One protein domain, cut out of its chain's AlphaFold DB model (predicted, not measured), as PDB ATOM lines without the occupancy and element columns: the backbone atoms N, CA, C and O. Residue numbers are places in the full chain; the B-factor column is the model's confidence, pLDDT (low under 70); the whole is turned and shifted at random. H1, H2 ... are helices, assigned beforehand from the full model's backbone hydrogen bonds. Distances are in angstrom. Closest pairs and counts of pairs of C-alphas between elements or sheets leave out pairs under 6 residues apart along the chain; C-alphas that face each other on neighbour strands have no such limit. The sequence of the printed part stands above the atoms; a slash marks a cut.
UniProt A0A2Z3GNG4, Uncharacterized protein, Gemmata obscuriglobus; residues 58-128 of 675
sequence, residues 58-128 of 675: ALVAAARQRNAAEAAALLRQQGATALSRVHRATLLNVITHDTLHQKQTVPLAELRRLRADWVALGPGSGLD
ATOM      1  N   ALA A  58      15.664  -1.627 -33.634       59.62
ATOM      2  CA  ALA A  58      17.075  -1.881 -33.918       59.62
ATOM      3  C   ALA A  58      17.716  -2.841 -32.900       59.62
ATOM      4  O   ALA A  58      18.504  -3.699 -33.285       59.62
ATOM      5  N   LEU A  59      17.348  -2.753 -31.618       58.97
ATOM      6  CA  LEU A  59      17.857  -3.638 -30.566       58.97
ATOM      7  C   LEU A  59      17.290  -5.062 -30.688       58.97
ATOM      8  O   LEU A  59      18.025  -6.028 -30.505       58.97
ATOM      9  N   VAL A  60      16.019  -5.205 -31.079       54.34
ATOM     10  CA  VAL A  60      15.392  -6.498 -31.416       54.34
ATOM     11  C   VAL A  60      16.005  -7.097 -32.685       54.34
ATOM     12  O   VAL A  60      16.286  -8.293 -32.719       54.34
ATOM     13  N   ALA A  61      16.262  -6.287 -33.714       58.25
ATOM     14  CA  ALA A  61      16.948  -6.731 -34.927       58.25
ATOM     15  C   ALA A  61      18.405  -7.141 -34.649       58.25
ATOM     16  O   ALA A  61      18.851  -8.174 -35.140       58.25
ATOM     17  N   ALA A  62      19.122  -6.395 -33.803       58.16
ATOM     18  CA  ALA A  62      20.479  -6.726 -33.376       58.16
ATOM     19  C   ALA A  62      20.522  -7.986 -32.497       58.16
ATOM     20  O   ALA A  62      21.431  -8.794 -32.646       58.16
ATOM     21  N   ALA A  63      19.534  -8.189 -31.617       53.22
ATOM     22  CA  ALA A  63      19.408  -9.409 -30.822       53.22
ATOM     23  C   ALA A  63      19.115 -10.640 -31.696       53.22
ATOM     24  O   ALA A  63      19.687 -11.691 -31.447       53.22
ATOM     25  N   ARG A  64      18.298 -10.497 -32.752       53.31
ATOM     26  CA  ARG A  64      18.041 -11.549 -33.760       53.31
ATOM     27  C   ARG A  64      19.263 -11.906 -34.607       53.31
ATOM     28  O   ARG A  64      19.348 -13.014 -35.116       53.31
ATOM     29  N   GLN A  65      20.180 -10.960 -34.805       55.72
ATOM     30  CA  GLN A  65      21.431 -11.186 -35.540       55.72
ATOM     31  C   GLN A  65      22.545 -11.776 -34.659       55.72
ATOM     32  O   GLN A  65      23.555 -12.237 -35.187       55.72
ATOM     33  N   ARG A  66      22.380 -11.760 -33.332       55.50
ATOM     34  CA  ARG A  66      23.312 -12.337 -32.352       55.50
ATOM     35  C   ARG A  66      22.835 -13.727 -31.927       55.50
ATOM     36  O   ARG A  66      21.672 -14.073 -32.098       55.50
ATOM     37  N   ASN A  67      23.732 -14.550 -31.384       59.81
ATOM     38  CA  ASN A  67      23.345 -15.872 -30.882       59.81
ATOM     39  C   ASN A  67      22.332 -15.750 -29.714       59.81
ATOM     40  O   ASN A  67      22.303 -14.752 -28.986       59.81
ATOM     41  N   ALA A  68      21.495 -16.775 -29.522       56.69
ATOM     42  CA  ALA A  68      20.438 -16.779 -28.501       56.69
ATOM     43  C   ALA A  68      20.972 -16.557 -27.068       56.69
ATOM     44  O   ALA A  68      20.295 -15.954 -26.230       56.69
ATOM     45  N   ALA A  69      22.217 -16.966 -26.799       57.81
ATOM     46  CA  ALA A  69      22.889 -16.779 -25.516       57.81
ATOM     47  C   ALA A  69      23.198 -15.299 -25.208       57.81
ATOM     48  O   ALA A  69      22.971 -14.841 -24.085       57.81
ATOM     49  N   GLU A  70      23.655 -14.522 -26.192       61.22
ATOM     50  CA  GLU A  70      23.910 -13.081 -26.064       61.22
ATOM     51  C   GLU A  70      22.612 -12.282 -25.903       61.22
ATOM     52  O   GLU A  70      22.547 -11.356 -25.091       61.22
ATOM     53  N   ALA A  71      21.553 -12.666 -26.619       61.78
ATOM     54  CA  ALA A  71      20.232 -12.060 -26.475       61.78
ATOM     55  C   ALA A  71      19.625 -12.334 -25.081       61.78
ATOM     56  O   ALA A  71      19.078 -11.428 -24.444       61.78
ATOM     57  N   ALA A  72      19.797 -13.551 -24.552       61.69
ATOM     58  CA  ALA A  72      19.405 -13.898 -23.188       61.69
ATOM     59  C   ALA A  72      20.250 -13.169 -22.126       61.69
ATOM     60  O   ALA A  72      19.732 -12.787 -21.077       61.69
ATOM     61  N   ALA A  73      21.541 -12.929 -22.382       65.19
ATOM     62  CA  ALA A  73      22.394 -12.124 -21.506       65.19
ATOM     63  C   ALA A  73      21.972 -10.643 -21.482       65.19
ATOM     64  O   ALA A  73      21.952 -10.030 -20.414       65.19
ATOM     65  N   LEU A  74      21.559 -10.080 -22.623       63.41
ATOM     66  CA  LEU A  74      21.041  -8.709 -22.725       63.41
ATOM     67  C   LEU A  74      19.732  -8.502 -21.946       63.41
ATOM     68  O   LEU A  74      19.570  -7.464 -21.309       63.41
ATOM     69  N   LEU A  75      18.831  -9.493 -21.930       65.06
ATOM     70  CA  LEU A  75      17.628  -9.468 -21.081       65.06
ATOM     71  C   LEU A  75      17.945  -9.510 -19.576       65.06
ATOM     72  O   LEU A  75      17.105  -9.121 -18.766       65.06
ATOM     73  N   ARG A  76      19.141  -9.973 -19.198       66.56
ATOM     74  CA  ARG A  76      19.575 -10.121 -17.798       66.56
ATOM     75  C   ARG A  76      20.455  -8.968 -17.313       66.56
ATOM     76  O   ARG A  76      20.513  -8.716 -16.113       66.56
ATOM     77  N   GLN A  77      21.129  -8.253 -18.213       65.94
ATOM     78  CA  GLN A  77      21.886  -7.047 -17.869       65.94
ATOM     79  C   GLN A  77      20.948  -5.864 -17.560       65.94
ATOM     80  O   GLN A  77      19.822  -5.790 -18.049       65.94
ATOM     81  N   GLN A  78      21.427  -4.906 -16.754       49.66
ATOM     82  CA  GLN A  78      20.665  -3.765 -16.204       49.66
ATOM     83  C   GLN A  78      19.883  -2.923 -17.246       49.66
ATOM     84  O   GLN A  78      18.933  -2.226 -16.880       49.66
ATOM     85  N   GLY A  79      20.198  -3.045 -18.542       49.41
ATOM     86  CA  GLY A  79      19.449  -2.452 -19.659       49.41
ATOM     87  C   GLY A  79      18.031  -3.007 -19.874       49.41
ATOM     88  O   GLY A  79      17.217  -2.353 -20.522       49.41
ATOM     89  N   ALA A  80      17.671  -4.152 -19.286       53.59
ATOM     90  CA  ALA A  80      16.327  -4.728 -19.399       53.59
ATOM     91  C   ALA A  80      15.243  -3.975 -18.605       53.59
ATOM     92  O   ALA A  80      14.051  -4.186 -18.833       53.59
ATOM     93  N   THR A  81      15.625  -3.071 -17.697       57.34
ATOM     94  CA  THR A  81      14.668  -2.176 -17.016       57.34
ATOM     95  C   THR A  81      14.155  -1.060 -17.932       57.34
ATOM     96  O   THR A  81      13.048  -0.569 -17.722       57.34
ATOM     97  N   ALA A  82      14.909  -0.704 -18.979       62.69
ATOM     98  CA  ALA A  82      14.510   0.288 -19.979       62.69
ATOM     99  C   ALA A  82      13.535  -0.274 -21.033       62.69
ATOM    100  O   ALA A  82      12.899   0.487 -21.763       62.69
ATOM    101  N   LEU A  83      13.397  -1.601 -21.124       68.69
ATOM    102  CA  LEU A  83      12.480  -2.254 -22.053       68.69
ATOM    103  C   LEU A  83      11.086  -2.404 -21.437       68.69
ATOM    104  O   LEU A  83      10.918  -2.874 -20.309       68.69
ATOM    105  N   SER A  84      10.057  -2.069 -22.221       78.44
ATOM    106  CA  SER A  84       8.672  -2.328 -21.825       78.44
ATOM    107  C   SER A  84       8.435  -3.830 -21.616       78.44
ATOM    108  O   SER A  84       9.129  -4.690 -22.166       78.44
ATOM    109  N   ARG A  85       7.414  -4.164 -20.823       77.31
ATOM    110  CA  ARG A  85       7.009  -5.554 -20.556       77.31
ATOM    111  C   ARG A  85       6.705  -6.335 -21.848       77.31
ATOM    112  O   ARG A  85       7.114  -7.485 -21.955       77.31
ATOM    113  N   VAL A  86       6.097  -5.673 -22.836       74.19
ATOM    114  CA  VAL A  86       5.764  -6.242 -24.156       74.19
ATOM    115  C   VAL A  86       7.008  -6.517 -25.001       74.19
ATOM    116  O   VAL A  86       7.123  -7.568 -25.630       74.19
ATOM    117  N   HIS A  87       7.988  -5.610 -24.982       72.94
ATOM    118  CA  HIS A  87       9.239  -5.810 -25.715       72.94
ATOM    119  C   HIS A  87      10.076  -6.945 -25.123       72.94
ATOM    120  O   HIS A  87      10.644  -7.742 -25.867       72.94
ATOM    121  N   ARG A  88      10.099  -7.069 -23.791       75.31
ATOM    122  CA  ARG A  88      10.750  -8.202 -23.121       75.31
ATOM    123  C   ARG A  88      10.083  -9.532 -23.463       75.31
ATOM    124  O   ARG A  88      10.794 -10.483 -23.761       75.31
ATOM    125  N   ALA A  89       8.751  -9.582 -23.498       77.38
ATOM    126  CA  ALA A  89       8.027 -10.779 -23.925       77.38
ATOM    127  C   ALA A  89       8.323 -11.148 -25.385       77.38
ATOM    128  O   ALA A  89       8.590 -12.305 -25.683       77.38
ATOM    129  N   THR A  90       8.369 -10.161 -26.284       75.25
ATOM    130  CA  THR A  90       8.701 -10.389 -27.701       75.25
ATOM    131  C   THR A  90      10.109 -10.965 -27.868       75.25
ATOM    132  O   THR A  90      10.297 -11.925 -28.609       75.25
ATOM    133  N   LEU A  91      11.097 -10.407 -27.162       74.69
ATOM    134  CA  LEU A  91      12.466 -10.925 -27.166       74.69
ATOM    135  C   LEU A  91      12.534 -12.340 -26.591       74.69
ATOM    136  O   LEU A  91      13.199 -13.193 -27.167       74.69
ATOM    137  N   LEU A  92      11.821 -12.607 -25.496       78.19
ATOM    138  CA  LEU A  92      11.811 -13.927 -24.876       78.19
ATOM    139  C   LEU A  92      11.127 -14.984 -25.756       78.19
ATOM    140  O   LEU A  92      11.617 -16.109 -25.811       78.19
ATOM    141  N   ASN A  93      10.072 -14.619 -26.494       76.69
ATOM    142  CA  ASN A  93       9.448 -15.492 -27.493       76.69
ATOM    143  C   ASN A  93      10.460 -15.874 -28.583       76.69
ATOM    144  O   ASN A  93      10.590 -17.049 -28.908       76.69
ATOM    145  N   VAL A  94      11.196 -14.891 -29.116       73.56
ATOM    146  CA  VAL A  94      12.207 -15.106 -30.166       73.56
ATOM    147  C   VAL A  94      13.355 -15.971 -29.653       73.56
ATOM    148  O   VAL A  94      13.659 -16.982 -30.270       73.56
ATOM    149  N   ILE A  95      13.939 -15.631 -28.501       75.88
ATOM    150  CA  ILE A  95      15.052 -16.387 -27.905       75.88
ATOM    151  C   ILE A  95      14.632 -17.827 -27.640       75.88
ATOM    152  O   ILE A  95      15.332 -18.752 -28.027       75.88
ATOM    153  N   THR A  96      13.475 -18.023 -27.006       76.31
ATOM    154  CA  THR A  96      12.976 -19.367 -26.706       76.31
ATOM    155  C   THR A  96      12.737 -20.154 -27.989       76.31
ATOM    156  O   THR A  96      13.160 -21.299 -28.081       76.31
ATOM    157  N   HIS A  97      12.124 -19.544 -29.005       74.69
ATOM    158  CA  HIS A  97      11.902 -20.200 -30.290       74.69
ATOM    159  C   HIS A  97      13.223 -20.587 -30.973       74.69
ATOM    160  O   HIS A  97      13.410 -21.748 -31.333       74.69
ATOM    161  N   ASP A  98      14.172 -19.658 -31.082       72.81
ATOM    162  CA  ASP A  98      15.466 -19.906 -31.722       72.81
ATOM    163  C   ASP A  98      16.269 -20.975 -30.971       72.81
ATOM    164  O   ASP A  98      16.826 -21.876 -31.596       72.81
ATOM    165  N   THR A  99      16.287 -20.929 -29.636       74.56
ATOM    166  CA  THR A  99      16.958 -21.932 -28.797       74.56
ATOM    167  C   THR A  99      16.359 -23.328 -28.991       74.56
ATOM    168  O   THR A  99      17.102 -24.302 -29.045       74.56
ATOM    169  N   LEU A 100      15.035 -23.445 -29.138       73.25
ATOM    170  CA  LEU A 100      14.362 -24.736 -29.329       73.25
ATOM    171  C   LEU A 100      14.488 -25.296 -30.753       73.25
ATOM    172  O   LEU A 100      14.423 -26.510 -30.936       73.25
ATOM    173  N   HIS A 101      14.662 -24.433 -31.758       72.19
ATOM    174  CA  HIS A 101      14.791 -24.838 -33.162       72.19
ATOM    175  C   HIS A 101      16.243 -25.004 -33.635       72.19
ATOM    176  O   HIS A 101      16.485 -25.597 -34.693       72.19
ATOM    177  N   GLN A 102      17.227 -24.547 -32.859       72.56
ATOM    178  CA  GLN A 102      18.616 -24.945 -33.061       72.56
ATOM    179  C   GLN A 102      18.728 -26.464 -32.855       72.56
ATOM    180  O   GLN A 102      18.304 -26.995 -31.837       72.56
ATOM    181  N   LYS A 103      19.309 -27.193 -33.820       58.16
ATOM    182  CA  LYS A 103      19.428 -28.673 -33.816       58.16
ATOM    183  C   LYS A 103      20.260 -29.259 -32.652       58.16
ATOM    184  O   LYS A 103      20.582 -30.444 -32.673       58.16
ATOM    185  N   GLN A 104      20.661 -28.447 -31.679       66.06
ATOM    186  CA  GLN A 104      21.440 -28.855 -30.517       66.06
ATOM    187  C   GLN A 104      20.516 -29.102 -29.322       66.06
ATOM    188  O   GLN A 104      19.557 -28.373 -29.091       66.06
ATOM    189  N   THR A 105      20.813 -30.138 -28.540       71.50
ATOM    190  CA  THR A 105      20.094 -30.419 -27.294       71.50
ATOM    191  C   THR A 105      20.348 -29.306 -26.282       71.50
ATOM    192  O   THR A 105      21.480 -29.128 -25.828       71.50
ATOM    193  N   VAL A 106      19.297 -28.582 -25.906       78.75
ATOM    194  CA  VAL A 106      19.375 -27.488 -24.932       78.75
ATOM    195  C   VAL A 106      19.501 -28.063 -23.512       78.75
ATOM    196  O   VAL A 106      18.704 -28.927 -23.133       78.75
ATOM    197  N   PRO A 107      20.466 -27.612 -22.688       84.12
ATOM    198  CA  PRO A 107      20.589 -28.067 -21.306       84.12
ATOM    199  C   PRO A 107      19.339 -27.751 -20.467       84.12
ATOM    200  O   PRO A 107      18.822 -26.637 -20.496       84.12
ATOM    201  N   LEU A 108      18.907 -28.690 -19.614       85.00
ATOM    202  CA  LEU A 108      17.741 -28.511 -18.727       85.00
ATOM    203  C   LEU A 108      17.838 -27.251 -17.846       85.00
ATOM    204  O   LEU A 108      16.840 -26.576 -17.600       85.00
ATOM    205  N   ALA A 109      19.044 -26.912 -17.380       85.94
ATOM    206  CA  ALA A 109      19.278 -25.705 -16.590       85.94
ATOM    207  C   ALA A 109      18.992 -24.417 -17.381       85.94
ATOM    208  O   ALA A 109      18.532 -23.435 -16.804       85.94
ATOM    209  N   GLU A 110      19.254 -24.416 -18.688       84.31
ATOM    210  CA  GLU A 110      18.974 -23.282 -19.565       84.31
ATOM    211  C   GLU A 110      17.477 -23.161 -19.854       84.31
ATOM    212  O   GLU A 110      16.929 -22.069 -19.704       84.31
ATOM    213  N   LEU A 111      16.796 -24.277 -20.135       84.88
ATOM    214  CA  LEU A 111      15.340 -24.305 -20.310       84.88
ATOM    215  C   LEU A 111      14.614 -23.755 -19.069       84.88
ATOM    216  O   LEU A 111      13.821 -22.819 -19.172       84.88
ATOM    217  N   ARG A 112      14.997 -24.218 -17.872       87.25
ATOM    218  CA  ARG A 112      14.421 -23.728 -16.607       87.25
ATOM    219  C   ARG A 112      14.694 -22.254 -16.341       87.25
ATOM    220  O   ARG A 112      13.865 -21.585 -15.724       87.25
ATOM    221  N   ARG A 113      15.844 -21.735 -16.783       86.12
ATOM    222  CA  ARG A 113      16.145 -20.297 -16.714       86.12
ATOM    223  C   ARG A 113      15.234 -19.510 -17.650       86.12
ATOM    224  O   ARG A 113      14.626 -18.551 -17.190       86.12
ATOM    225  N   LEU A 114      15.072 -19.948 -18.903       83.75
ATOM    226  CA  LEU A 114      14.139 -19.326 -19.852       83.75
ATOM    227  C   LEU A 114      12.713 -19.305 -19.298       83.75
ATOM    228  O   LEU A 114      12.031 -18.288 -19.389       83.75
ATOM    229  N   ARG A 115      12.280 -20.382 -18.640       84.69
ATOM    230  CA  ARG A 115      10.970 -20.427 -17.988       84.69
ATOM    231  C   ARG A 115      10.863 -19.516 -16.772       84.69
ATOM    232  O   ARG A 115       9.815 -18.906 -16.575       84.69
ATOM    233  N   ALA A 116      11.895 -19.419 -15.939       84.50
ATOM    234  CA  ALA A 116      11.898 -18.473 -14.826       84.50
ATOM    235  C   ALA A 116      11.770 -17.028 -15.342       84.50
ATOM    236  O   ALA A 116      10.940 -16.274 -14.831       84.50
ATOM    237  N   ASP A 117      12.508 -16.695 -16.406       82.00
ATOM    238  CA  ASP A 117      12.418 -15.412 -17.113       82.00
ATOM    239  C   ASP A 117      10.989 -15.198 -17.679       82.00
ATOM    240  O   ASP A 117      10.423 -14.106 -17.573       82.00
ATOM    241  N   TRP A 118      10.356 -16.263 -18.189       81.81
ATOM    242  CA  TRP A 118       8.978 -16.272 -18.706       81.81
ATOM    243  C   TRP A 118       7.932 -15.992 -17.626       81.81
ATOM    244  O   TRP A 118       7.069 -15.128 -17.785       81.81
ATOM    245  N   VAL A 119       8.023 -16.694 -16.495       78.44
ATOM    246  CA  VAL A 119       7.109 -16.539 -15.353       78.44
ATOM    247  C   VAL A 119       7.262 -15.156 -14.720       78.44
ATOM    248  O   VAL A 119       6.256 -14.536 -14.375       78.44
ATOM    249  N   ALA A 120       8.488 -14.634 -14.623       80.06
ATOM    250  CA  ALA A 120       8.760 -13.309 -14.063       80.06
ATOM    251  C   ALA A 120       8.097 -12.172 -14.857       80.06
ATOM    252  O   ALA A 120       7.722 -11.148 -14.284       80.06
ATOM    253  N   LEU A 121       7.907 -12.344 -16.170       77.69
ATOM    254  CA  LEU A 121       7.174 -11.383 -16.989       77.69
ATOM    255  C   LEU A 121       5.668 -11.408 -16.729       77.69
ATOM    256  O   LEU A 121       5.023 -10.400 -17.006       77.69
ATOM    257  N   GLY A 122       5.105 -12.486 -16.179       71.50
ATOM    258  CA  GLY A 122       3.704 -12.613 -15.772       71.50
ATOM    259  C   GLY A 122       2.672 -12.567 -16.916       71.50
ATOM    260  O   GLY A 122       3.004 -12.228 -18.057       71.50
ATOM    261  N   PRO A 123       1.391 -12.852 -16.620       69.06
ATOM    262  CA  PRO A 123       0.318 -12.883 -17.617       69.06
ATOM    263  C   PRO A 123       0.057 -11.503 -18.249       69.06
ATOM    264  O   PRO A 123       0.336 -10.464 -17.640       69.06
ATOM    265  N   GLY A 124      -0.466 -11.497 -19.484       67.06
ATOM    266  CA  GLY A 124      -0.832 -10.279 -20.230       67.06
ATOM    267  C   GLY A 124       0.342  -9.499 -20.835       67.06
ATOM    268  O   GLY A 124       0.173  -8.373 -21.292       67.06
ATOM    269  N   SER A 125       1.547 -10.069 -20.832       70.94
ATOM    270  CA  SER A 125       2.776  -9.419 -21.302       70.94
ATOM    271  C   SER A 125       3.043  -9.574 -22.804       70.94
ATOM    272  O   SER A 125       3.986  -8.967 -23.295       70.94
ATOM    273  N   GLY A 126       2.227 -10.333 -23.544       72.12
ATOM    274  CA  GLY A 126       2.471 -10.655 -24.960       72.12
ATOM    275  C   GLY A 126       3.364 -11.884 -25.178       72.12
ATOM    276  O   GLY A 126       3.955 -12.042 -26.244       72.12
ATOM    277  N   LEU A 127       3.494 -12.741 -24.162       76.00
ATOM    278  CA  LEU A 127       4.168 -14.036 -24.268       76.00
ATOM    279  C   LEU A 127       3.357 -14.977 -25.164       76.00
ATOM    280  O   LEU A 127       2.144 -15.093 -24.987       76.00
ATOM    281  N   ASP A 128       4.025 -15.627 -26.116       73.88
ATOM    282  CA  ASP A 128       3.384 -16.516 -27.083       73.88
ATOM    283  C   ASP A 128       3.053 -17.868 -26.414       73.88
ATOM    284  O   ASP A 128       3.963 -18.591 -25.995       73.88
TER     285      ASP A 128
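What this domain is: This is residues 58 to 128 of the 675 residues of an uncharacterized protein of Gemmata obscuriglobus (UniProt A0A2Z3GNG4). The long helix H4 forms the core; H5 folds back along it as a hairpin, H2 packs on another side, H1 lies farther out, and short H3 is near H4's first residues. The printed part has 71 residues with five named helices, H1 to H5 in chain order: all helix. It is compact and rounded, with a radius of gyration of the C-alphas of 11.5 A and spans of 31 by 26 by 21 A.

How they stand to each other: The hub is H4, residues 85 to 101. H5, residues 108 to 121, touches it at a shallow tilt of 20 degrees, opposite ways; their closest C-alphas, of Arg 85 and Leu 121, are 6.8 A apart. H2, residues 68 to 76, touches H4 at a shallow tilt of 26 degrees, opposite ways; the closest C-alphas, of Ala 68 and Ile 95, are 5.4 A apart. H1, residues 58 to 65, only just touches H4, with 3 pairs of C-alphas within 8 A, the closest those of Val 60 and Leu 91. H3, residues 78 to 81, is close to but not clearly touching H4. In H1, H2, H4 and H5 every O i to N i+4 pair is within hydrogen-bond range; H3 is too short for one.

Where its parts are: H4 measures 24.3 A, H5 20.2 A. H1 begins at C-alpha 58 (17.075, -1.881, -33.918); H5 ends at C-alpha 121 (7.174, -11.383, -16.989).

The domain as a whole: The printed part has no cut and no long link. Residues 103 to 109 stand free. Residues 58 to 83, 103 to 104 and 123 to 124 have pLDDT under 70.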